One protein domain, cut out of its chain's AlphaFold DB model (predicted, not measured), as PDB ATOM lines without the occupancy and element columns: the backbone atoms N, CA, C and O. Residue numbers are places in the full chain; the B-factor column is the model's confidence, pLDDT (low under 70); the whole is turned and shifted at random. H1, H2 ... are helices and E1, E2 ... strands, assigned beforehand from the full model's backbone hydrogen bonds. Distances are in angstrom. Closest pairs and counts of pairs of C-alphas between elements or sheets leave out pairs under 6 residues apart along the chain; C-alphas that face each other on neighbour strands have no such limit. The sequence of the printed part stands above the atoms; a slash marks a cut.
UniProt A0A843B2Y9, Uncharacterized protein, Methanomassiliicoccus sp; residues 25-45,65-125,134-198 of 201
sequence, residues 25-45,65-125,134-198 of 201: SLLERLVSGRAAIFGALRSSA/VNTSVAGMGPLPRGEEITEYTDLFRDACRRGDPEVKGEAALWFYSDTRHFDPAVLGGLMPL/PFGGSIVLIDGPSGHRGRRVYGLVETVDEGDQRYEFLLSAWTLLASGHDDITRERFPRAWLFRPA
ATOM      1  N   SER A  25      82.619 120.352 124.580       71.69
ATOM      2  CA  SER A  25      81.736 120.967 123.582       71.69
ATOM      3  C   SER A  25      81.830 120.325 122.191       71.69
ATOM      4  O   SER A  25      80.878 120.361 121.419       71.69
ATOM      5  N   LEU A  26      82.994 119.769 121.831       73.62
ATOM      6  CA  LEU A  26      83.168 119.046 120.571       73.62
ATOM      7  C   LEU A  26      82.495 117.677 120.640       73.62
ATOM      8  O   LEU A  26      81.797 117.298 119.700       73.62
ATOM      9  N   LEU A  27      82.699 116.955 121.743       75.69
ATOM     10  CA  LEU A  27      82.069 115.659 121.957       75.69
ATOM     11  C   LEU A  27      80.542 115.803 121.960       75.69
ATOM     12  O   LEU A  27      79.869 115.135 121.187       75.69
ATOM     13  N   GLU A  28      79.998 116.750 122.723       76.25
ATOM     14  CA  GLU A  28      78.560 117.046 122.745       76.25
ATOM     15  C   GLU A  28      78.006 117.354 121.353       76.25
ATOM     16  O   GLU A  28      76.938 116.865 120.987       76.25
ATOM     17  N   ARG A  29      78.737 118.117 120.533       73.38
ATOM     18  CA  ARG A  29      78.313 118.432 119.163       73.38
ATOM     19  C   ARG A  29      78.309 117.207 118.254       73.38
ATOM     20  O   ARG A  29      77.386 117.036 117.463       73.38
ATOM     21  N   LEU A  30      79.339 116.369 118.346       73.75
ATOM     22  CA  LEU A  30      79.432 115.119 117.591       73.75
ATOM     23  C   LEU A  30      78.274 114.176 117.923       73.75
ATOM     24  O   LEU A  30      77.670 113.583 117.031       73.75
ATOM     25  N   VAL A  31      77.962 114.079 119.210       76.50
ATOM     26  CA  VAL A  31      76.947 113.192 119.771       76.50
ATOM     27  C   VAL A  31      75.546 113.692 119.427       76.50
ATOM     28  O   VAL A  31      74.794 112.989 118.755       76.50
ATOM     29  N   SER A  32      75.231 114.948 119.755       73.56
ATOM     30  CA  SER A  32      73.941 115.573 119.415       73.56
ATOM     31  C   SER A  32      73.696 115.626 117.909       73.56
ATOM     32  O   SER A  32      72.588 115.354 117.448       73.56
ATOM     33  N   GLY A  33      74.741 115.902 117.125       71.88
ATOM     34  CA  GLY A  33      74.683 115.899 115.673       71.88
ATOM     35  C   GLY A  33      74.297 114.539 115.100       71.88
ATOM     36  O   GLY A  33      73.514 114.499 114.156       71.88
ATOM     37  N   ARG A  34      74.814 113.433 115.649       74.06
ATOM     38  CA  ARG A  34      74.455 112.074 115.209       74.06
ATOM     39  C   ARG A  34      73.089 111.645 115.728       74.06
ATOM     40  O   ARG A  34      72.297 111.134 114.943       74.06
ATOM     41  N   ALA A  35      72.763 111.929 116.987       74.25
ATOM     42  CA  ALA A  35      71.431 111.666 117.533       74.25
ATOM     43  C   ALA A  35      70.328 112.359 116.711       74.25
ATOM     44  O   ALA A  35      69.303 111.749 116.426       74.25
ATOM     45  N   ALA A  36      70.563 113.591 116.250       71.12
ATOM     46  CA  ALA A  36      69.634 114.305 115.376       71.12
ATOM     47  C   ALA A  36      69.432 113.613 114.012       71.12
ATOM     48  O   ALA A  36      68.298 113.545 113.537       71.12
ATOM     49  N   ILE A  37      70.494 113.063 113.400       70.75
ATOM     50  CA  ILE A  37      70.387 112.271 112.158       70.75
ATOM     51  C   ILE A  37      69.469 111.073 112.385       70.75
ATOM     52  O   ILE A  37      68.510 110.868 111.644       70.75
ATOM     53  N   PHE A  38      69.762 110.278 113.414       71.44
ATOM     54  CA  PHE A  38      69.040 109.034 113.667       71.44
ATOM     55  C   PHE A  38      67.616 109.267 114.174       71.44
ATOM     56  O   PHE A  38      66.709 108.517 113.818       71.44
ATOM     57  N   GLY A  39      67.382 110.362 114.902       67.50
ATOM     58  CA  GLY A  39      66.038 110.839 115.210       67.50
ATOM     59  C   GLY A  39      65.241 111.161 113.944       67.50
ATOM     60  O   GLY A  39      64.094 110.738 113.825       67.50
ATOM     61  N   ALA A  40      65.854 111.832 112.962       66.31
ATOM     62  CA  ALA A  40      65.200 112.143 111.690       66.31
ATOM     63  C   ALA A  40      64.908 110.891 110.839       66.31
ATOM     64  O   ALA A  40      63.846 110.827 110.210       66.31
ATOM     65  N   LEU A  41      65.804 109.892 110.864       63.66
ATOM     66  CA  LEU A  41      65.631 108.593 110.195       63.66
ATOM     67  C   LEU A  41      64.413 107.815 110.709       63.66
ATOM     68  O   LEU A  41      63.742 107.149 109.928       63.66
ATOM     69  N   ARG A  42      64.079 107.947 111.998       64.88
ATOM     70  CA  ARG A  42      62.874 107.336 112.582       64.88
ATOM     71  C   ARG A  42      61.574 107.935 112.027       64.88
ATOM     72  O   ARG A  42      60.542 107.277 111.999       64.88
ATOM     73  N   SER A  43      61.619 109.191 111.591       56.06
ATOM     74  CA  SER A  43      60.449 109.978 111.178       56.06
ATOM     75  C   SER A  43      60.292 110.167 109.661       56.06
ATOM     76  O   SER A  43      59.283 110.719 109.225       56.06
ATOM     77  N   SER A  44      61.257 109.738 108.837       52.31
ATOM     78  CA  SER A  44      61.201 109.875 107.371       52.31
ATOM     79  C   SER A  44      62.230 108.987 106.656       52.31
ATOM     80  O   SER A  44      63.277 108.683 107.217       52.31
ATOM     81  N   ALA A  45      61.947 108.602 105.401       50.31
ATOM     82  CA  ALA A  45      62.869 107.835 104.555       50.31
ATOM     83  C   ALA A  45      64.268 108.495 104.491       50.31
ATOM     84  O   ALA A  45      64.353 109.729 104.433       50.31
ATOM     85  N   VAL A  65     100.343 115.863 103.151       55.97
ATOM     86  CA  VAL A  65      99.249 115.028 102.637       55.97
ATOM     87  C   VAL A  65      97.999 115.253 103.475       55.97
ATOM     88  O   VAL A  65      98.065 115.255 104.703       55.97
ATOM     89  N   ASN A  66      96.874 115.452 102.795       61.88
ATOM     90  CA  ASN A  66      95.557 115.669 103.376       61.88
ATOM     91  C   ASN A  66      94.625 114.572 102.872       61.88
ATOM     92  O   ASN A  66      94.364 114.516 101.671       61.88
ATOM     93  N   THR A  67      94.082 113.761 103.774       61.00
ATOM     94  CA  THR A  67      93.125 112.714 103.398       61.00
ATOM     95  C   THR A  67      91.793 112.968 104.083       61.00
ATOM     96  O   THR A  67      91.731 113.257 105.284       61.00
ATOM     97  N   SER A  68      90.724 112.876 103.297       60.66
ATOM     98  CA  SER A  68      89.351 112.971 103.781       60.66
ATOM     99  C   SER A  68      88.935 111.662 104.439       60.66
ATOM    100  O   SER A  68      89.108 110.592 103.860       60.66
ATOM    101  N   VAL A  69      88.347 111.755 105.627       58.31
ATOM    102  CA  VAL A  69      87.829 110.597 106.363       58.31
ATOM    103  C   VAL A  69      86.315 110.551 106.253       58.31
ATOM    104  O   VAL A  69      85.642 111.554 106.509       58.31
ATOM    105  N   ALA A  70      85.769 109.385 105.919       61.81
ATOM    106  CA  ALA A  70      84.334 109.171 105.949       61.81
ATOM    107  C   ALA A  70      83.869 108.964 107.399       61.81
ATOM    108  O   ALA A  70      84.398 108.131 108.139       61.81
ATOM    109  N   GLY A  71      82.864 109.738 107.816       61.69
ATOM    110  CA  GLY A  71      82.108 109.449 109.032       61.69
ATOM    111  C   GLY A  71      82.900 109.530 110.339       61.69
ATOM    112  O   GLY A  71      82.663 108.705 111.222       61.69
ATOM    113  N   MET A  72      83.783 110.524 110.512       69.69
ATOM    114  CA  MET A  72      84.524 110.679 111.770       69.69
ATOM    115  C   MET A  72      83.583 110.891 112.968       69.69
ATOM    116  O   MET A  72      82.667 111.720 112.923       69.69
ATOM    117  N   GLY A  73      83.769 110.126 114.039       79.00
ATOM    118  CA  GLY A  73      82.920 110.154 115.225       79.00
ATOM    119  C   GLY A  73      83.590 109.564 116.463       79.00
ATOM    120  O   GLY A  73      84.682 109.005 116.370       79.00
ATOM    121  N   PRO A  74      82.961 109.728 117.634       84.62
ATOM    122  CA  PRO A  74      83.450 109.131 118.865       84.62
ATOM    123  C   PRO A  74      83.306 107.606 118.820       84.62
ATOM    124  O   PRO A  74      82.358 107.085 118.228       84.62
ATOM    125  N   LEU A  75      84.242 106.902 119.457       90.38
ATOM    126  CA  LEU A  75      84.138 105.459 119.676       90.38
ATOM    127  C   LEU A  75      83.535 105.175 121.052       90.38
ATOM    128  O   LEU A  75      83.681 106.011 121.951       90.38
ATOM    129  N   PRO A  76      82.925 103.994 121.243       91.25
ATOM    130  CA  PRO A  76      82.603 103.502 122.564       91.25
ATOM    131  C   PRO A  76      83.849 103.391 123.440       91.25
ATOM    132  O   PRO A  76      84.980 103.305 122.944       91.25
ATOM    133  N   ARG A  77      83.648 103.323 124.753       91.00
ATOM    134  CA  ARG A  77      84.719 102.923 125.668       91.00
ATOM    135  C   ARG A  77      85.201 101.512 125.347       91.00
ATOM    136  O   ARG A  77      84.443 100.678 124.860       91.00
ATOM    137  N   GLY A  78      86.473 101.239 125.644       87.75
ATOM    138  CA  GLY A  78      87.104  99.959 125.305       87.75
ATOM    139  C   GLY A  78      86.373  98.735 125.872       87.75
ATOM    140  O   GLY A  78      86.341  97.702 125.217       87.75
ATOM    141  N   GLU A  79      85.748  98.865 127.043       89.75
ATOM    142  CA  GLU A  79      84.939  97.807 127.666       89.75
ATOM    143  C   GLU A  79      83.563  97.585 127.011       89.75
ATOM    144  O   GLU A  79      83.027  96.485 127.100       89.75
ATOM    145  N   GLU A  80      83.017  98.585 126.315       92.94
ATOM    146  CA  GLU A  80      81.665  98.562 125.729       92.94
ATOM    147  C   GLU A  80      81.685  98.393 124.197       92.94
ATOM    148  O   GLU A  80      80.646  98.212 123.562       92.94
ATOM    149  N   ILE A  81      82.862  98.469 123.564       93.50
ATOM    150  CA  ILE A  81      82.971  98.535 122.100       93.50
ATOM    151  C   ILE A  81      82.375  97.319 121.394       93.50
ATOM    152  O   ILE A  81      81.698  97.477 120.378       93.50
ATOM    153  N   THR A  82      82.574  96.124 121.948       94.50
ATOM    154  CA  THR A  82      82.016  94.885 121.401       94.50
ATOM    155  C   THR A  82      80.491  94.894 121.481       94.50
ATOM    156  O   THR A  82      79.831  94.595 120.491       94.50
ATOM    157  N   GLU A  83      79.926  95.318 122.616       94.88
ATOM    158  CA  GLU A  83      78.475  95.382 122.829       94.88
ATOM    159  C   GLU A  83      77.798  96.292 121.798       94.88
ATOM    160  O   GLU A  83      76.859  95.878 121.116       94.88
ATOM    161  N   TYR A  84      78.313  97.512 121.618       93.56
ATOM    162  CA  TYR A  84      77.753  98.446 120.640       93.56
ATOM    163  C   TYR A  84      77.977  98.001 119.193       93.56
ATOM    164  O   TYR A  84      77.120  98.230 118.337       93.56
ATOM    165  N   THR A  85      79.100  97.336 118.910       93.38
ATOM    166  CA  THR A  85      79.354  96.747 117.588       93.38
ATOM    167  C   THR A  85      78.311  95.681 117.266       93.38
ATOM    168  O   THR A  85      77.713  95.707 116.187       93.38
ATOM    169  N   ASP A  86      78.037  94.780 118.206       94.50
ATOM    170  CA  ASP A  86      77.059  93.710 118.029       94.50
ATOM    171  C   ASP A  86      75.628  94.249 117.940       94.50
ATOM    172  O   ASP A  86      74.873  93.820 117.062       94.50
ATOM    173  N   LEU A  87      75.280  95.250 118.757       94.06
ATOM    174  CA  LEU A  87      74.003  95.964 118.676       94.06
ATOM    175  C   LEU A  87      73.781  96.551 117.274       94.06
ATOM    176  O   LEU A  87      72.720  96.371 116.675       94.06
ATOM    177  N   PHE A  88      74.786  97.237 116.725       90.88
ATOM    178  CA  PHE A  88      74.682  97.873 115.412       90.88
ATOM    179  C   PHE A  88      74.599  96.845 114.287       90.88
ATOM    180  O   PHE A  88      73.785  97.002 113.373       90.88
ATOM    181  N   ARG A  89      75.388  95.768 114.359       91.12
ATOM    182  CA  ARG A  89      75.325  94.660 113.395       91.12
ATOM    183  C   ARG A  89      73.969  93.970 113.412       91.12
ATOM    184  O   ARG A  89      73.440  93.670 112.343       91.12
ATOM    185  N   ASP A  90      73.397  93.731 114.590       93.00
ATOM    186  CA  ASP A  90      72.071  93.123 114.705       93.00
ATOM    187  C   ASP A  90      70.979  94.034 114.134       93.00
ATOM    188  O   ASP A  90      70.165  93.586 113.325       93.00
ATOM    189  N   ALA A  91      71.018  95.328 114.457       89.75
ATOM    190  CA  ALA A  91      70.093  96.307 113.895       89.75
ATOM    191  C   ALA A  91      70.189  96.377 112.360       89.75
ATOM    192  O   ALA A  91      69.169  96.394 111.669       89.75
ATOM    193  N   CYS A  92      71.405  96.342 111.806       85.75
ATOM    194  CA  CYS A  92      71.613  96.300 110.358       85.75
ATOM    195  C   CYS A  92      71.092  95.000 109.731       85.75
ATOM    196  O   CYS A  92      70.439  95.058 108.693       85.75
ATOM    197  N   ARG A  93      71.322  93.845 110.370       88.19
ATOM    198  CA  ARG A  93      70.843  92.531 109.903       88.19
ATOM    199  C   ARG A  93      69.320  92.463 109.829       88.19
ATOM    200  O   ARG A  93      68.782  91.850 108.912       88.19
ATOM    201  N   ARG A  94      68.628  93.079 110.790       88.00
ATOM    202  CA  ARG A  94      67.160  93.162 110.797       88.00
ATOM    203  C   ARG A  94      66.627  94.041 109.667       88.00
ATOM    204  O   ARG A  94      65.512  93.815 109.213       88.00
ATOM    205  N   GLY A  95      67.404  95.032 109.227       81.56
ATOM    206  CA  GLY A  95      67.066  95.901 108.098       81.56
ATOM    207  C   GLY A  95      65.919  96.884 108.356       81.56
ATOM    208  O   GLY A  95      65.594  97.666 107.469       81.56
ATOM    209  N   ASP A  96      65.329  96.871 109.554       84.19
ATOM    210  CA  ASP A  96      64.250  97.771 109.957       84.19
ATOM    211  C   ASP A  96      64.814  99.167 110.300       84.19
ATOM    212  O   ASP A  96      65.630  99.287 111.224       84.19
ATOM    213  N   PRO A  97      64.404 100.235 109.587       80.44
ATOM    214  CA  PRO A  97      64.836 101.598 109.875       80.44
ATOM    215  C   PRO A  97      64.551 102.065 111.308       80.44
ATOM    216  O   PRO A  97      65.354 102.826 111.850       80.44
ATOM    217  N   GLU A  98      63.455 101.618 111.933       83.50
ATOM    218  CA  GLU A  98      63.136 101.984 113.317       83.50
ATOM    219  C   GLU A  98      64.145 101.354 114.277       83.50
ATOM    220  O   GLU A  98      64.747 102.067 115.077       83.50
ATOM    221  N   VAL A  99      64.447 100.063 114.113       88.00
ATOM    222  CA  VAL A  99      65.449  99.366 114.938       88.00
ATOM    223  C   VAL A  99      66.849  99.959 114.747       88.00
ATOM    224  O   VAL A  99      67.583 100.143 115.719       88.00
ATOM    225  N   LYS A 100      67.230 100.312 113.510       84.12
ATOM    226  CA  LYS A 100      68.495 101.019 113.231       84.12
ATOM    227  C   LYS A 100      68.547 102.376 113.938       84.12
ATOM    228  O   LYS A 100      69.572 102.723 114.526       84.12
ATOM    229  N   GLY A 101      67.450 103.133 113.888       82.62
ATOM    230  CA  GLY A 101      67.316 104.416 114.572       82.62
ATOM    231  C   GLY A 101      67.410 104.280 116.091       82.62
ATOM    232  O   GLY A 101      68.146 105.035 116.720       82.62
ATOM    233  N   GLU A 102      66.724 103.301 116.679       88.19
ATOM    234  CA  GLU A 102      66.743 103.029 118.120       88.19
ATOM    235  C   GLU A 102      68.129 102.620 118.617       88.19
ATOM    236  O   GLU A 102      68.621 103.208 119.578       88.19
ATOM    237  N   ALA A 103      68.794 101.683 117.934       89.12
ATOM    238  CA  ALA A 103      70.153 101.267 118.272       89.12
ATOM    239  C   ALA A 103      71.120 102.458 118.264       89.12
ATOM    240  O   ALA A 103      71.906 102.655 119.194       89.12
ATOM    241  N   ALA A 104      71.032 103.295 117.232       85.25
ATOM    242  CA  ALA A 104      71.866 104.476 117.131       85.25
ATOM    243  C   ALA A 104      71.534 105.519 118.208       85.25
ATOM    244  O   ALA A 104      72.448 106.085 118.798       85.25
ATOM    245  N   LEU A 105      70.254 105.774 118.494       86.50
ATOM    246  CA  LEU A 105      69.841 106.702 119.549       86.50
ATOM    247  C   LEU A 105      70.271 106.218 120.933       86.50
ATOM    248  O   LEU A 105      70.703 107.036 121.739       86.50
ATOM    249  N   TRP A 106      70.210 104.914 121.200       89.06
ATOM    250  CA  TRP A 106      70.699 104.327 122.447       89.06
ATOM    251  C   TRP A 106      72.167 104.694 122.692       89.06
ATOM    252  O   TRP A 106      72.511 105.228 123.742       89.06
ATOM    253  N   PHE A 107      73.016 104.528 121.676       88.81
ATOM    254  CA  PHE A 107      74.421 104.912 121.768       88.81
ATOM    255  C   PHE A 107      74.624 106.438 121.787       88.81
ATOM    256  O   PHE A 107      75.269 106.965 122.691       88.81
ATOM    257  N   TYR A 108      74.058 107.164 120.814       85.50
ATOM    258  CA  TYR A 108      74.299 108.596 120.588       85.50
ATOM    259  C   TYR A 108      73.546 109.547 121.527       85.50
ATOM    260  O   TYR A 108      73.725 110.756 121.414       85.50
ATOM    261  N   SER A 109      72.708 109.061 122.440       84.81
ATOM    262  CA  SER A 109      71.986 109.926 123.387       84.81
ATOM    263  C   SER A 109      72.746 110.205 124.685       84.81
ATOM    264  O   SER A 109      72.372 111.132 125.405       84.81
ATOM    265  N   ASP A 110      73.822 109.469 124.975       86.50
ATOM    266  CA  ASP A 110      74.536 109.568 126.247       86.50
ATOM    267  C   ASP A 110      76.048 109.706 126.053       86.50
ATOM    268  O   ASP A 110      76.726 108.802 125.565       86.50
ATOM    269  N   THR A 111      76.603 110.839 126.492       84.00
ATOM    270  CA  THR A 111      78.041 111.125 126.386       84.00
ATOM    271  C   THR A 111      78.927 110.174 127.185       84.00
ATOM    272  O   THR A 111      80.132 110.095 126.931       84.00
ATOM    273  N   ARG A 112      78.355 109.426 128.132       88.38
ATOM    274  CA  ARG A 112      79.083 108.464 128.962       88.38
ATOM    275  C   ARG A 112      79.539 107.235 128.182       88.38
ATOM    276  O   ARG A 112      80.547 106.666 128.582       88.38
ATOM    277  N   HIS A 113      78.885 106.894 127.071       89.12
ATOM    278  CA  HIS A 113      79.247 105.737 126.247       89.12
ATOM    279  C   HIS A 113      80.556 105.931 125.472       89.12
ATOM    280  O   HIS A 113      81.133 104.968 124.981       89.12
ATOM    281  N   PHE A 114      81.050 107.165 125.332       88.19
ATOM    282  CA  PHE A 114      82.195 107.457 124.466       88.19
ATOM    283  C   PHE A 114      83.535 107.447 125.207       88.19
ATOM    284  O   PHE A 114      83.620 107.865 126.367       88.19
ATOM    285  N   ASP A 115      84.608 107.056 124.508       89.88
ATOM    286  CA  ASP A 115      85.980 107.401 124.903       89.88
ATOM    287  C   ASP A 115      86.258 108.862 124.488       89.88
ATOM    288  O   ASP A 115      86.410 109.152 123.296       89.88
ATOM    289  N   PRO A 116      86.361 109.813 125.437       87.00
ATOM    290  CA  PRO A 116      86.591 111.217 125.111       87.00
ATOM    291  C   PRO A 116      88.000 111.479 124.559       87.00
ATOM    292  O   PRO A 116      88.289 112.601 124.150       87.00
ATOM    293  N   ALA A 117      88.899 110.494 124.565       89.12
ATOM    294  CA  ALA A 117      90.270 110.618 124.086       89.12
ATOM    295  C   ALA A 117      90.487 110.039 122.679       89.12
ATOM    296  O   ALA A 117      91.633 110.017 122.219       89.12
ATOM    297  N   VAL A 118      89.443 109.544 122.000       88.69
ATOM    298  CA  VAL A 118      89.574 108.944 120.664       88.69
ATOM    299  C   VAL A 118      88.426 109.365 119.751       88.69
ATOM    300  O   VAL A 118      87.255 109.241 120.094       88.69
ATOM    301  N   LEU A 119      88.776 109.810 118.547       87.38
ATOM    302  CA  LEU A 119      87.864 109.842 117.406       87.38
ATOM    303  C   LEU A 119      88.284 108.782 116.405       87.38
ATOM    304  O   LEU A 119      89.470 108.492 116.288       87.38
ATOM    305  N   GLY A 120      87.334 108.256 115.648       87.44
ATOM    306  CA  GLY A 120      87.623 107.326 114.573       87.44
ATOM    307  C   GLY A 120      86.801 107.607 113.339       87.44
ATOM    308  O   GLY A 120      85.731 108.202 113.429       87.44
ATOM    309  N   GLY A 121      87.306 107.197 112.187       85.06
ATOM    310  CA  GLY A 121      86.576 107.273 110.929       85.06
ATOM    311  C   GLY A 121      87.172 106.346 109.881       85.06
ATOM    312  O   GLY A 121      88.317 105.912 110.002       85.06
ATOM    313  N   LEU A 122      86.374 106.020 108.869       82.44
ATOM    314  CA  LEU A 122      86.743 105.056 107.839       82.44
ATOM    315  C   LEU A 122      87.519 105.733 106.705       82.44
ATOM    316  O   LEU A 122      87.233 106.876 106.332       82.44
ATOM    317  N   MET A 123      88.494 105.018 106.148       76.44
ATOM    318  CA  MET A 123      89.291 105.474 105.012       76.44
ATOM    319  C   MET A 123      88.772 104.846 103.718       76.44
ATOM    320  O   MET A 123      88.871 103.632 103.578       76.44
ATOM    321  N   PRO A 124      88.234 105.625 102.765       66.31
ATOM    322  CA  PRO A 124      87.682 105.083 101.519       66.31
ATOM    323  C   PRO A 124      88.741 104.712 100.464       66.31
ATOM    324  O   PRO A 124      88.386 104.258  99.381       66.31
ATOM    325  N   LEU A 125      90.030 104.954 100.725       64.62
ATOM    326  CA  LEU A 125      91.114 104.725  99.770       64.62
ATOM    327  C   LEU A 125      92.211 103.864 100.400       64.62
ATOM    328  O   LEU A 125      92.569 104.063 101.562       64.62
ATOM    329  N   PRO A 134     101.682 104.722 114.701       79.62
ATOM    330  CA  PRO A 134     101.125 106.045 114.921       79.62
ATOM    331  C   PRO A 134     102.025 107.154 114.369       79.62
ATOM    332  O   PRO A 134     103.251 107.091 114.490       79.62
ATOM    333  N   PHE A 135     101.423 108.213 113.835       77.12
ATOM    334  CA  PHE A 135     102.135 109.403 113.370       77.12
ATOM    335  C   PHE A 135     101.483 110.693 113.877       77.12
ATOM    336  O   PHE A 135     100.303 110.731 114.226       77.12
ATOM    337  N   GLY A 136     102.267 111.770 113.939       79.19
ATOM    338  CA  GLY A 136     101.757 113.093 114.294       79.19
ATOM    339  C   GLY A 136     100.926 113.685 113.158       79.19
ATOM    340  O   GLY A 136     101.387 113.737 112.017       79.19
ATOM    341  N   GLY A 137      99.729 114.165 113.476       78.56
ATOM    342  CA  GLY A 137      98.838 114.785 112.506       78.56
ATOM    343  C   GLY A 137      97.883 115.791 113.130       78.56
ATOM    344  O   GLY A 137      98.004 116.174 114.297       78.56
ATOM    345  N   SER A 138      96.920 116.243 112.336       76.06
ATOM    346  CA  SER A 138      95.852 117.112 112.825       76.06
ATOM    347  C   SER A 138      94.534 116.803 112.156       76.06
ATOM    348  O   SER A 138      94.539 116.502 110.968       76.06
ATOM    349  N   ILE A 139      93.437 116.980 112.885       74.44
ATOM    350  CA  ILE A 139      92.089 117.038 112.321       74.44
ATOM    351  C   ILE A 139      91.640 118.492 112.223       74.44
ATOM    352  O   ILE A 139      91.914 119.300 113.114       74.44
ATOM    353  N   VAL A 140      90.936 118.838 111.148       72.69
ATOM    354  CA  VAL A 140      90.243 120.125 111.027       72.69
ATOM    355  C   VAL A 140      88.757 119.901 111.254       72.69
ATOM    356  O   VAL A 140      88.111 119.153 110.531       72.69
ATOM    357  N   LEU A 141      88.223 120.558 112.275       67.44
ATOM    358  CA  LEU A 141      86.818 120.508 112.648       67.44
ATOM    359  C   LEU A 141      86.132 121.736 112.068       67.44
ATOM    360  O   LEU A 141      86.426 122.843 112.505       67.44
ATOM    361  N   ILE A 142      85.249 121.564 111.091       63.22
ATOM    362  CA  ILE A 142      84.570 122.693 110.447       63.22
ATOM    363  C   ILE A 142      83.379 123.146 111.304       63.22
ATOM    364  O   ILE A 142      82.492 122.351 111.602       63.22
ATOM    365  N   ASP A 143      83.352 124.411 111.719       53.78
ATOM    366  CA  ASP A 143      82.279 125.041 112.488       53.78
ATOM    367  C   ASP A 143      81.234 125.692 111.570       53.78
ATOM    368  O   ASP A 143      81.514 126.643 110.837       53.78
ATOM    369  N   GLY A 144      79.990 125.222 111.699       49.34
ATOM    370  CA  GLY A 144      78.801 125.860 111.139       49.34
ATOM    371  C   GLY A 144      78.571 125.645 109.632       49.34
ATOM    372  O   GLY A 144      79.476 125.254 108.896       49.34
ATOM    373  N   PRO A 145      77.346 125.936 109.153       43.34
ATOM    374  CA  PRO A 145      76.922 125.702 107.768       43.34
ATOM    375  C   PRO A 145      77.647 126.577 106.736       43.34
ATOM    376  O   PRO A 145      77.561 126.309 105.544       43.34
ATOM    377  N   SER A 146      78.364 127.618 107.173       45.38
ATOM    378  CA  SER A 146      79.127 128.487 106.281       45.38
ATOM    379  C   SER A 146      80.573 128.037 106.074       45.38
ATOM    380  O   SER A 146      81.197 128.549 105.161       45.38
ATOM    381  N   GLY A 147      81.141 127.100 106.843       47.94
ATOM    382  CA  GLY A 147      82.450 126.502 106.527       47.94
ATOM    383  C   GLY A 147      83.700 127.386 106.709       47.94
ATOM    384  O   GLY A 147      84.802 126.937 106.409       47.94
ATOM    385  N   HIS A 148      83.575 128.619 107.217       42.88
ATOM    386  CA  HIS A 148      84.696 129.582 107.294       42.88
ATOM    387  C   HIS A 148      85.454 129.588 108.632       42.88
ATOM    388  O   HIS A 148      86.450 130.299 108.773       42.88
ATOM    389  N   ARG A 149      85.006 128.836 109.641       56.09
ATOM    390  CA  ARG A 149      85.725 128.692 110.913       56.09
ATOM    391  C   ARG A 149      86.007 127.221 111.119       56.09
ATOM    392  O   ARG A 149      85.082 126.433 111.172       56.09
ATOM    393  N   GLY A 150      87.279 126.848 111.164       64.06
ATOM    394  CA  GLY A 150      87.695 125.484 111.447       64.06
ATOM    395  C   GLY A 150      88.596 125.465 112.668       64.06
ATOM    396  O   GLY A 150      89.549 126.243 112.733       64.06
ATOM    397  N   ARG A 151      88.333 124.591 113.639       73.00
ATOM    398  CA  ARG A 151      89.283 124.335 114.723       73.00
ATOM    399  C   ARG A 151      90.202 123.200 114.303       73.00
ATOM    400  O   ARG A 151      89.761 122.063 114.159       73.00
ATOM    401  N   ARG A 152      91.486 123.504 114.119       78.31
ATOM    402  CA  ARG A 152      92.508 122.472 113.944       78.31
ATOM    403  C   ARG A 152      92.914 121.925 115.311       78.31
ATOM    404  O   ARG A 152      93.255 122.697 116.204       78.31
ATOM    405  N   VAL A 153      92.877 120.607 115.457       78.44
ATOM    406  CA  VAL A 153      93.325 119.895 116.658       78.44
ATOM    407  C   VAL A 153      94.485 119.001 116.255       78.44
ATOM    408  O   VAL A 153      94.353 118.200 115.334       78.44
ATOM    409  N   TYR A 154      95.622 119.159 116.923       82.94
ATOM    410  CA  TYR A 154      96.808 118.337 116.698       82.94
ATOM    411  C   TYR A 154      96.774 117.097 117.581       82.94
ATOM    412  O   TYR A 154      96.209 117.118 118.675       82.94
ATOM    413  N   GLY A 155      97.377 116.013 117.111       85.62
ATOM    414  CA  GLY A 155      97.352 114.754 117.829       85.62
ATOM    415  C   GLY A 155      98.131 113.640 117.157       85.62
ATOM    416  O   GLY A 155      98.911 113.864 116.232       85.62
ATOM    417  N   LEU A 156      97.910 112.435 117.666       86.69
ATOM    418  CA  LEU A 156      98.422 111.197 117.103       86.69
ATOM    419  C   LEU A 156      97.326 110.522 116.291       86.69
ATOM    420  O   LEU A 156      96.194 110.388 116.755       86.69
ATOM    421  N   VAL A 157      97.692 110.081 115.100       83.19
ATOM    422  CA  VAL A 157      96.848 109.303 114.203       83.19
ATOM    423  C   VAL A 157      97.385 107.881 114.180       83.19
ATOM    424  O   VAL A 157      98.587 107.682 114.050       83.19
ATOM    425  N   GLU A 158      96.503 106.903 114.324       86.62
ATOM    426  CA  GLU A 158      96.783 105.473 114.201       86.62
ATOM    427  C   GLU A 158      95.840 104.885 113.150       86.62
ATOM    428  O   GLU A 158      94.656 105.211 113.115       86.62
ATOM    429  N   THR A 159      96.356 104.002 112.308       85.81
ATOM    430  CA  THR A 159      95.569 103.168 111.392       85.81
ATOM    431  C   THR A 159      95.254 101.824 112.036       85.81
ATOM    432  O   THR A 159      96.173 101.180 112.556       85.81
ATOM    433  N   VAL A 160      94.007 101.381 111.924       88.12
ATOM    434  CA  VAL A 160      93.559 100.036 112.300       88.12
ATOM    435  C   VAL A 160      92.938  99.325 111.100       88.12
ATOM    436  O   VAL A 160      92.299  99.964 110.259       88.12
ATOM    437  N   ASP A 161      93.156  98.015 111.031       88.00
ATOM    438  CA  ASP A 161      92.721  97.150 109.933       88.00
ATOM    439  C   ASP A 161      91.455  96.354 110.303       88.00
ATOM    440  O   ASP A 161      91.014  96.346 111.459       88.00
ATOM    441  N   GLU A 162      90.907  95.644 109.314       87.06
ATOM    442  CA  GLU A 162      89.864  94.629 109.493       87.06
ATOM    443  C   GLU A 162      90.210  93.636 110.619       87.06
ATOM    444  O   GLU A 162      91.355  93.198 110.765       87.06
ATOM    445  N   GLY A 163      89.212  93.273 111.430       87.44
ATOM    446  CA  GLY A 163      89.387  92.415 112.605       87.44
ATOM    447  C   GLY A 163      89.707  93.157 113.911       87.44
ATOM    448  O   GLY A 163      89.529  92.580 114.986       87.44
ATOM    449  N   ASP A 164      90.106  94.434 113.865       92.12
ATOM    450  CA  ASP A 164      90.172  95.278 115.064       92.12
ATOM    451  C   ASP A 164      88.764  95.723 115.488       92.12
ATOM    452  O   ASP A 164      88.004  96.256 114.684       92.12
ATOM    453  N   GLN A 165      88.408  95.587 116.769       92.44
ATOM    454  CA  GLN A 165      87.070  95.966 117.256       92.44
ATOM    455  C   GLN A 165      86.719  97.440 117.005       92.44
ATOM    456  O   GLN A 165      85.556  97.782 116.805       92.44
ATOM    457  N   ARG A 166      87.718  98.328 116.968       92.00
ATOM    458  CA  ARG A 166      87.530  99.752 116.665       92.00
ATOM    459  C   ARG A 166      87.171  99.958 115.203       92.00
ATOM    460  O   ARG A 166      86.300 100.772 114.904       92.00
ATOM    461  N   TYR A 167      87.808  99.204 114.311       90.94
ATOM    462  CA  TYR A 167      87.447  99.169 112.900       90.94
ATOM    463  C   TYR A 167      86.026  98.615 112.719       90.94
ATOM    464  O   TYR A 167      85.185  99.262 112.093       90.94
ATOM    465  N   GLU A 168      85.728  97.470 113.339       90.75
ATOM    466  CA  GLU A 168      84.429  96.799 113.223       90.75
ATOM    467  C   GLU A 168      83.268  97.666 113.720       90.75
ATOM    468  O   GLU A 168      82.205  97.721 113.089       90.75
ATOM    469  N   PHE A 169      83.480  98.391 114.821       91.69
ATOM    470  CA  PHE A 169      82.525  99.370 115.318       91.69
ATOM    471  C   PHE A 169      82.260 100.469 114.282       91.69
ATOM    472  O   PHE A 169      81.106 100.750 113.958       91.69
ATOM    473  N   LEU A 170      83.319 101.094 113.751       88.62
ATOM    474  CA  LEU A 170      83.203 102.203 112.799       88.62
ATOM    475  C   LEU A 170      82.485 101.769 111.518       88.62
ATOM    476  O   LEU A 170      81.614 102.493 111.031       88.62
ATOM    477  N   LEU A 171      82.791 100.570 111.018       86.38
ATOM    478  CA  LEU A 171      82.119  99.981 109.862       86.38
ATOM    479  C   LEU A 171      80.628  99.737 110.138       86.38
ATOM    480  O   LEU A 171      79.770 100.079 109.319       86.38
ATOM    481  N   SER A 172      80.299  99.209 111.316       87.12
ATOM    482  CA  SER A 172      78.910  98.958 111.724       87.12
ATOM    483  C   SER A 172      78.128 100.265 111.907       87.12
ATOM    484  O   SER A 172      76.986 100.384 111.460       87.12
ATOM    485  N   ALA A 173      78.757 101.290 112.484       86.44
ATOM    486  CA  ALA A 173      78.178 102.621 112.639       86.44
ATOM    487  C   ALA A 173      77.944 103.321 111.288       86.44
ATOM    488  O   ALA A 173      76.942 104.017 111.123       86.44
ATOM    489  N   TRP A 174      78.841 103.134 110.315       81.25
ATOM    490  CA  TRP A 174      78.642 103.600 108.940       81.25
ATOM    491  C   TRP A 174      77.482 102.869 108.257       81.25
ATOM    492  O   TRP A 174      76.615 103.493 107.648       81.25
ATOM    493  N   THR A 175      77.406 101.551 108.445       80.81
ATOM    494  CA  THR A 175      76.349 100.694 107.887       80.81
ATOM    495  C   THR A 175      74.955 101.106 108.366       80.81
ATOM    496  O   THR A 175      73.979 101.057 107.610       80.81
ATOM    497  N   LEU A 176      74.845 101.588 109.608       79.75
ATOM    498  CA  LEU A 176      73.592 102.134 110.123       79.75
ATOM    499  C   LEU A 176      73.071 103.319 109.296       79.75
ATOM    500  O   LEU A 176      71.860 103.450 109.132       79.75
ATOM    501  N   LEU A 177      73.964 104.151 108.755       71.00
ATOM    502  CA  LEU A 177      73.616 105.329 107.954       71.00
ATOM    503  C   LEU A 177      73.347 105.008 106.482       71.00
ATOM    504  O   LEU A 177      72.674 105.788 105.810       71.00
ATOM    505  N   ALA A 178      73.857 103.885 105.978       69.69
ATOM    506  CA  ALA A 178      73.618 103.467 104.606       69.69
ATOM    507  C   ALA A 178      72.140 103.089 104.396       69.69
ATOM    508  O   ALA A 178      71.545 102.345 105.189       69.69
ATOM    509  N   SER A 179      71.554 103.601 103.311       55.75
ATOM    510  CA  SER A 179      70.147 103.397 102.938       55.75
ATOM    511  C   SER A 179      69.863 101.990 102.393       55.75
ATOM    512  O   SER A 179      68.702 101.616 102.245       55.75
ATOM    513  N   GLY A 180      70.905 101.196 102.132       50.72
ATOM    514  CA  GLY A 180      70.830  99.793 101.733       50.72
ATOM    515  C   GLY A 180      72.197  99.109 101.834       50.72
ATOM    516  O   GLY A 180      73.231  99.776 101.855       50.72
ATOM    517  N   HIS A 181      72.209  97.773 101.889       44.69
ATOM    518  CA  HIS A 181      73.453  96.984 101.890       44.69
ATOM    519  C   HIS A 181      74.342  97.266 100.661       44.69
ATOM    520  O   HIS A 181      75.563  97.151 100.758       44.69
ATOM    521  N   ASP A 182      73.740  97.690  99.545       40.72
ATOM    522  CA  ASP A 182      74.415  97.940  98.267       40.72
ATOM    523  C   ASP A 182      75.285  99.211  98.233       40.72
ATOM    524  O   ASP A 182      76.167  99.328  97.382       40.72
ATOM    525  N   ASP A 183      75.073 100.165  99.148       46.31
ATOM    526  CA  ASP A 183      75.888 101.388  99.201       46.31
ATOM    527  C   ASP A 183      77.254 101.128  99.864       46.31
ATOM    528  O   ASP A 183      78.266 101.699  99.464       46.31
ATOM    529  N   ILE A 184      77.315 100.201 100.826       51.47
ATOM    530  CA  ILE A 184      78.559  99.832 101.529       51.47
ATOM    531  C   ILE A 184      79.397  98.872 100.689       51.47
ATOM    532  O   ILE A 184      80.619  98.926 100.725       51.47
ATOM    533  N   THR A 185      78.768  97.998  99.900       49.91
ATOM    534  CA  THR A 185      79.508  97.083  99.015       49.91
ATOM    535  C   THR A 185      80.241  97.815  97.888       49.91
ATOM    536  O   THR A 185      81.177  97.256  97.317       49.91
ATOM    537  N   ARG A 186      79.860  99.062  97.576       49.22
ATOM    538  CA  ARG A 186      80.556  99.918  96.600       49.22
ATOM    539  C   ARG A 186      81.697 100.729  97.212       49.22
ATOM    540  O   ARG A 186      82.700 100.945  96.536       49.22
ATOM    541  N   GLU A 187      81.562 101.162  98.461       62.25
ATOM    542  CA  GLU A 187      82.611 101.882  99.185       62.25
ATOM    543  C   GLU A 187      83.459 100.901 100.000       62.25
ATOM    544  O   GLU A 187      83.118 100.510 101.114       62.25
ATOM    545  N   ARG A 188      84.596 100.486  99.435       70.25
ATOM    546  CA  ARG A 188      85.557  99.656 100.162       70.25
ATOM    547  C   ARG A 188      86.349 100.530 101.131       70.25
ATOM    548  O   ARG A 188      87.105 101.394 100.698       70.25
ATOM    549  N   PHE A 189      86.210 100.262 102.426       79.56
ATOM    550  CA  PHE A 189      87.029 100.875 103.468       79.56
ATOM    551  C   PHE A 189      88.103  99.887 103.923       79.56
ATOM    552  O   PHE A 189      87.846  99.133 104.848       79.56
ATOM    553  N   PRO A 190      89.297  99.830 103.310       79.12
ATOM    554  CA  PRO A 190      90.313  98.857 103.716       79.12
ATOM    555  C   PRO A 190      90.789  99.053 105.164       79.12
ATOM    556  O   PRO A 190      91.344  98.130 105.756       79.12
ATOM    557  N   ARG A 191      90.618 100.263 105.723       83.81
ATOM    558  CA  ARG A 191      91.117 100.653 107.048       83.81
ATOM    559  C   ARG A 191      90.265 101.722 107.713       83.81
ATOM    560  O   ARG A 191      89.468 102.414 107.074       83.81
ATOM    561  N   ALA A 192      90.518 101.917 109.002       86.00
ATOM    562  CA  ALA A 192      90.042 103.064 109.753       86.00
ATOM    563  C   ALA A 192      91.200 103.840 110.383       86.00
ATOM    564  O   ALA A 192      92.255 103.295 110.710       86.00
ATOM    565  N   TRP A 193      90.968 105.128 110.600       85.81
ATOM    566  CA  TRP A 193      91.842 105.985 111.377       85.81
ATOM    567  C   TRP A 193      91.289 106.232 112.760       85.81
ATOM    568  O   TRP A 193      90.086 106.403 112.936       85.81
ATOM    569  N   LEU A 194      92.205 106.326 113.714       88.44
ATOM    570  CA  LEU A 194      91.969 106.720 115.085       88.44
ATOM    571  C   LEU A 194      92.801 107.958 115.382       88.44
ATOM    572  O   LEU A 194      94.020 107.951 115.235       88.44
ATOM    573  N   PHE A 195      92.148 109.014 115.834       86.75
ATOM    574  CA  PHE A 195      92.781 110.250 116.247       86.75
ATOM    575  C   PHE A 195      92.736 110.379 117.766       86.75
ATOM    576  O   PHE A 195      91.665 110.303 118.372       86.75
ATOM    577  N   ARG A 196      93.893 110.634 118.376       88.62
ATOM    578  CA  ARG A 196      94.031 110.977 119.793       88.62
ATOM    579  C   ARG A 196      94.581 112.393 119.908       88.62
ATOM    580  O   ARG A 196      95.663 112.638 119.370       88.62
ATOM    581  N   PRO A 197      93.896 113.325 120.589       85.94
ATOM    582  CA  PRO A 197      94.395 114.684 120.721       85.94
ATOM    583  C   PRO A 197      95.734 114.684 121.466       85.94
ATOM    584  O   PRO A 197      95.936 113.929 122.416       85.94
ATOM    585  N   ALA A 198      96.661 115.538 121.042       81.94
ATOM    586  CA  ALA A 198      97.783 115.904 121.890       81.94
ATOM    587  C   ALA A 198      97.232 116.756 123.042       81.94
ATOM    588  O   ALA A 198      96.271 117.504 122.850       81.94
TER     589      ALA A 198
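This is residues 25 to 45, 65 to 125 and 134 to 198 of the 201 residues of an uncharacterized protein of Methanomassiliicoccus sp (UniProt A0A843B2Y9). One strongly twisted sheet, curled like part of a barrel, folds back on itself into two leaves, E1 and E2 facing E4 and E3, with E5 as the hinge. H4 packs on this sheet, and H2, H3 and H1 follow beside it one after another, while the short H5 lies off the sheet near H4. The printed part has 147 residues, with five named helices and five named strands in the order H1 E1 H2 H3 E2 E3 E4 H4 H5 E5. The sheet, antiparallel throughout, has the order E1 E2 E5 E4 E3; the class is mixed, helices and strands. The whole is compact, with a radius of gyration of the C-alphas of 14.9 A, and spans 40 by 34 by 31 A.

H1, residues 25 to 43, touches H3, residues 97 to 108, at a shallow tilt of 16 degrees, opposite ways; their closest C-alphas, of Phe 38 and Gly 101, are 5.0 A apart. E1, residues 65 to 76, bends by 69 degrees at residue 70 and is the antiparallel neighbour of E2, residues 114 to 123, with N 70 and O 122 2.9 A apart, within hydrogen-bond range. H2, residues 81 to 94, makes a helical hairpin with H3 at a shallow tilt of 13 degrees; the closest C-alphas, of Ala 91 and Lys 100, are 5.0 A apart. E3, residues 135 to 143, and E4, residues 149 to 161, form a hairpin, with N 139 and O 153 at 2.9 A. H4, residues 165 to 177, is on the sheet, with 55 pairs of C-alphas within 10 A. It touches H2 the same way at 34 degrees, a tilt only just shallow; the closest C-alphas, of Thr 85 and Phe 169, are 4.7 A apart. H5, residues 181 to 184, is close to H4 but not clearly touching: the closest C-alphas, of Thr 175 and Ile 184, are 6.8 A apart. E5, residues 191 to 197, pairs with E2 through N 195 and O 119 at 2.8 A, and with E4 through N 158 and O 194 at 2.8 A. In H2 and H3 every O i to N i+4 pair is within hydrogen-bond range; in H1 14 of 15 are, in H4 8 of 9, and H5 is too short for one.

H1 begins at C-alpha 25 (81.736, 120.967, 123.582) and is 27.0 A long. E1 measures 28.4 A, E3 25.3 A and E4 32.3 A. E5 ends at C-alpha 197 (94.395, 114.684, 120.721).

Residues 46 to 64 and 126 to 133 are not printed; the C-alphas across these cuts are 37.1 A and 18.2 A apart. Of the links printed whole, none is long. Mean pLDDT of the printed part is 77.3; residues 39 to 45, 65 to 72, 124 to 125, 141 to 150 and 178 to 187 are under 70.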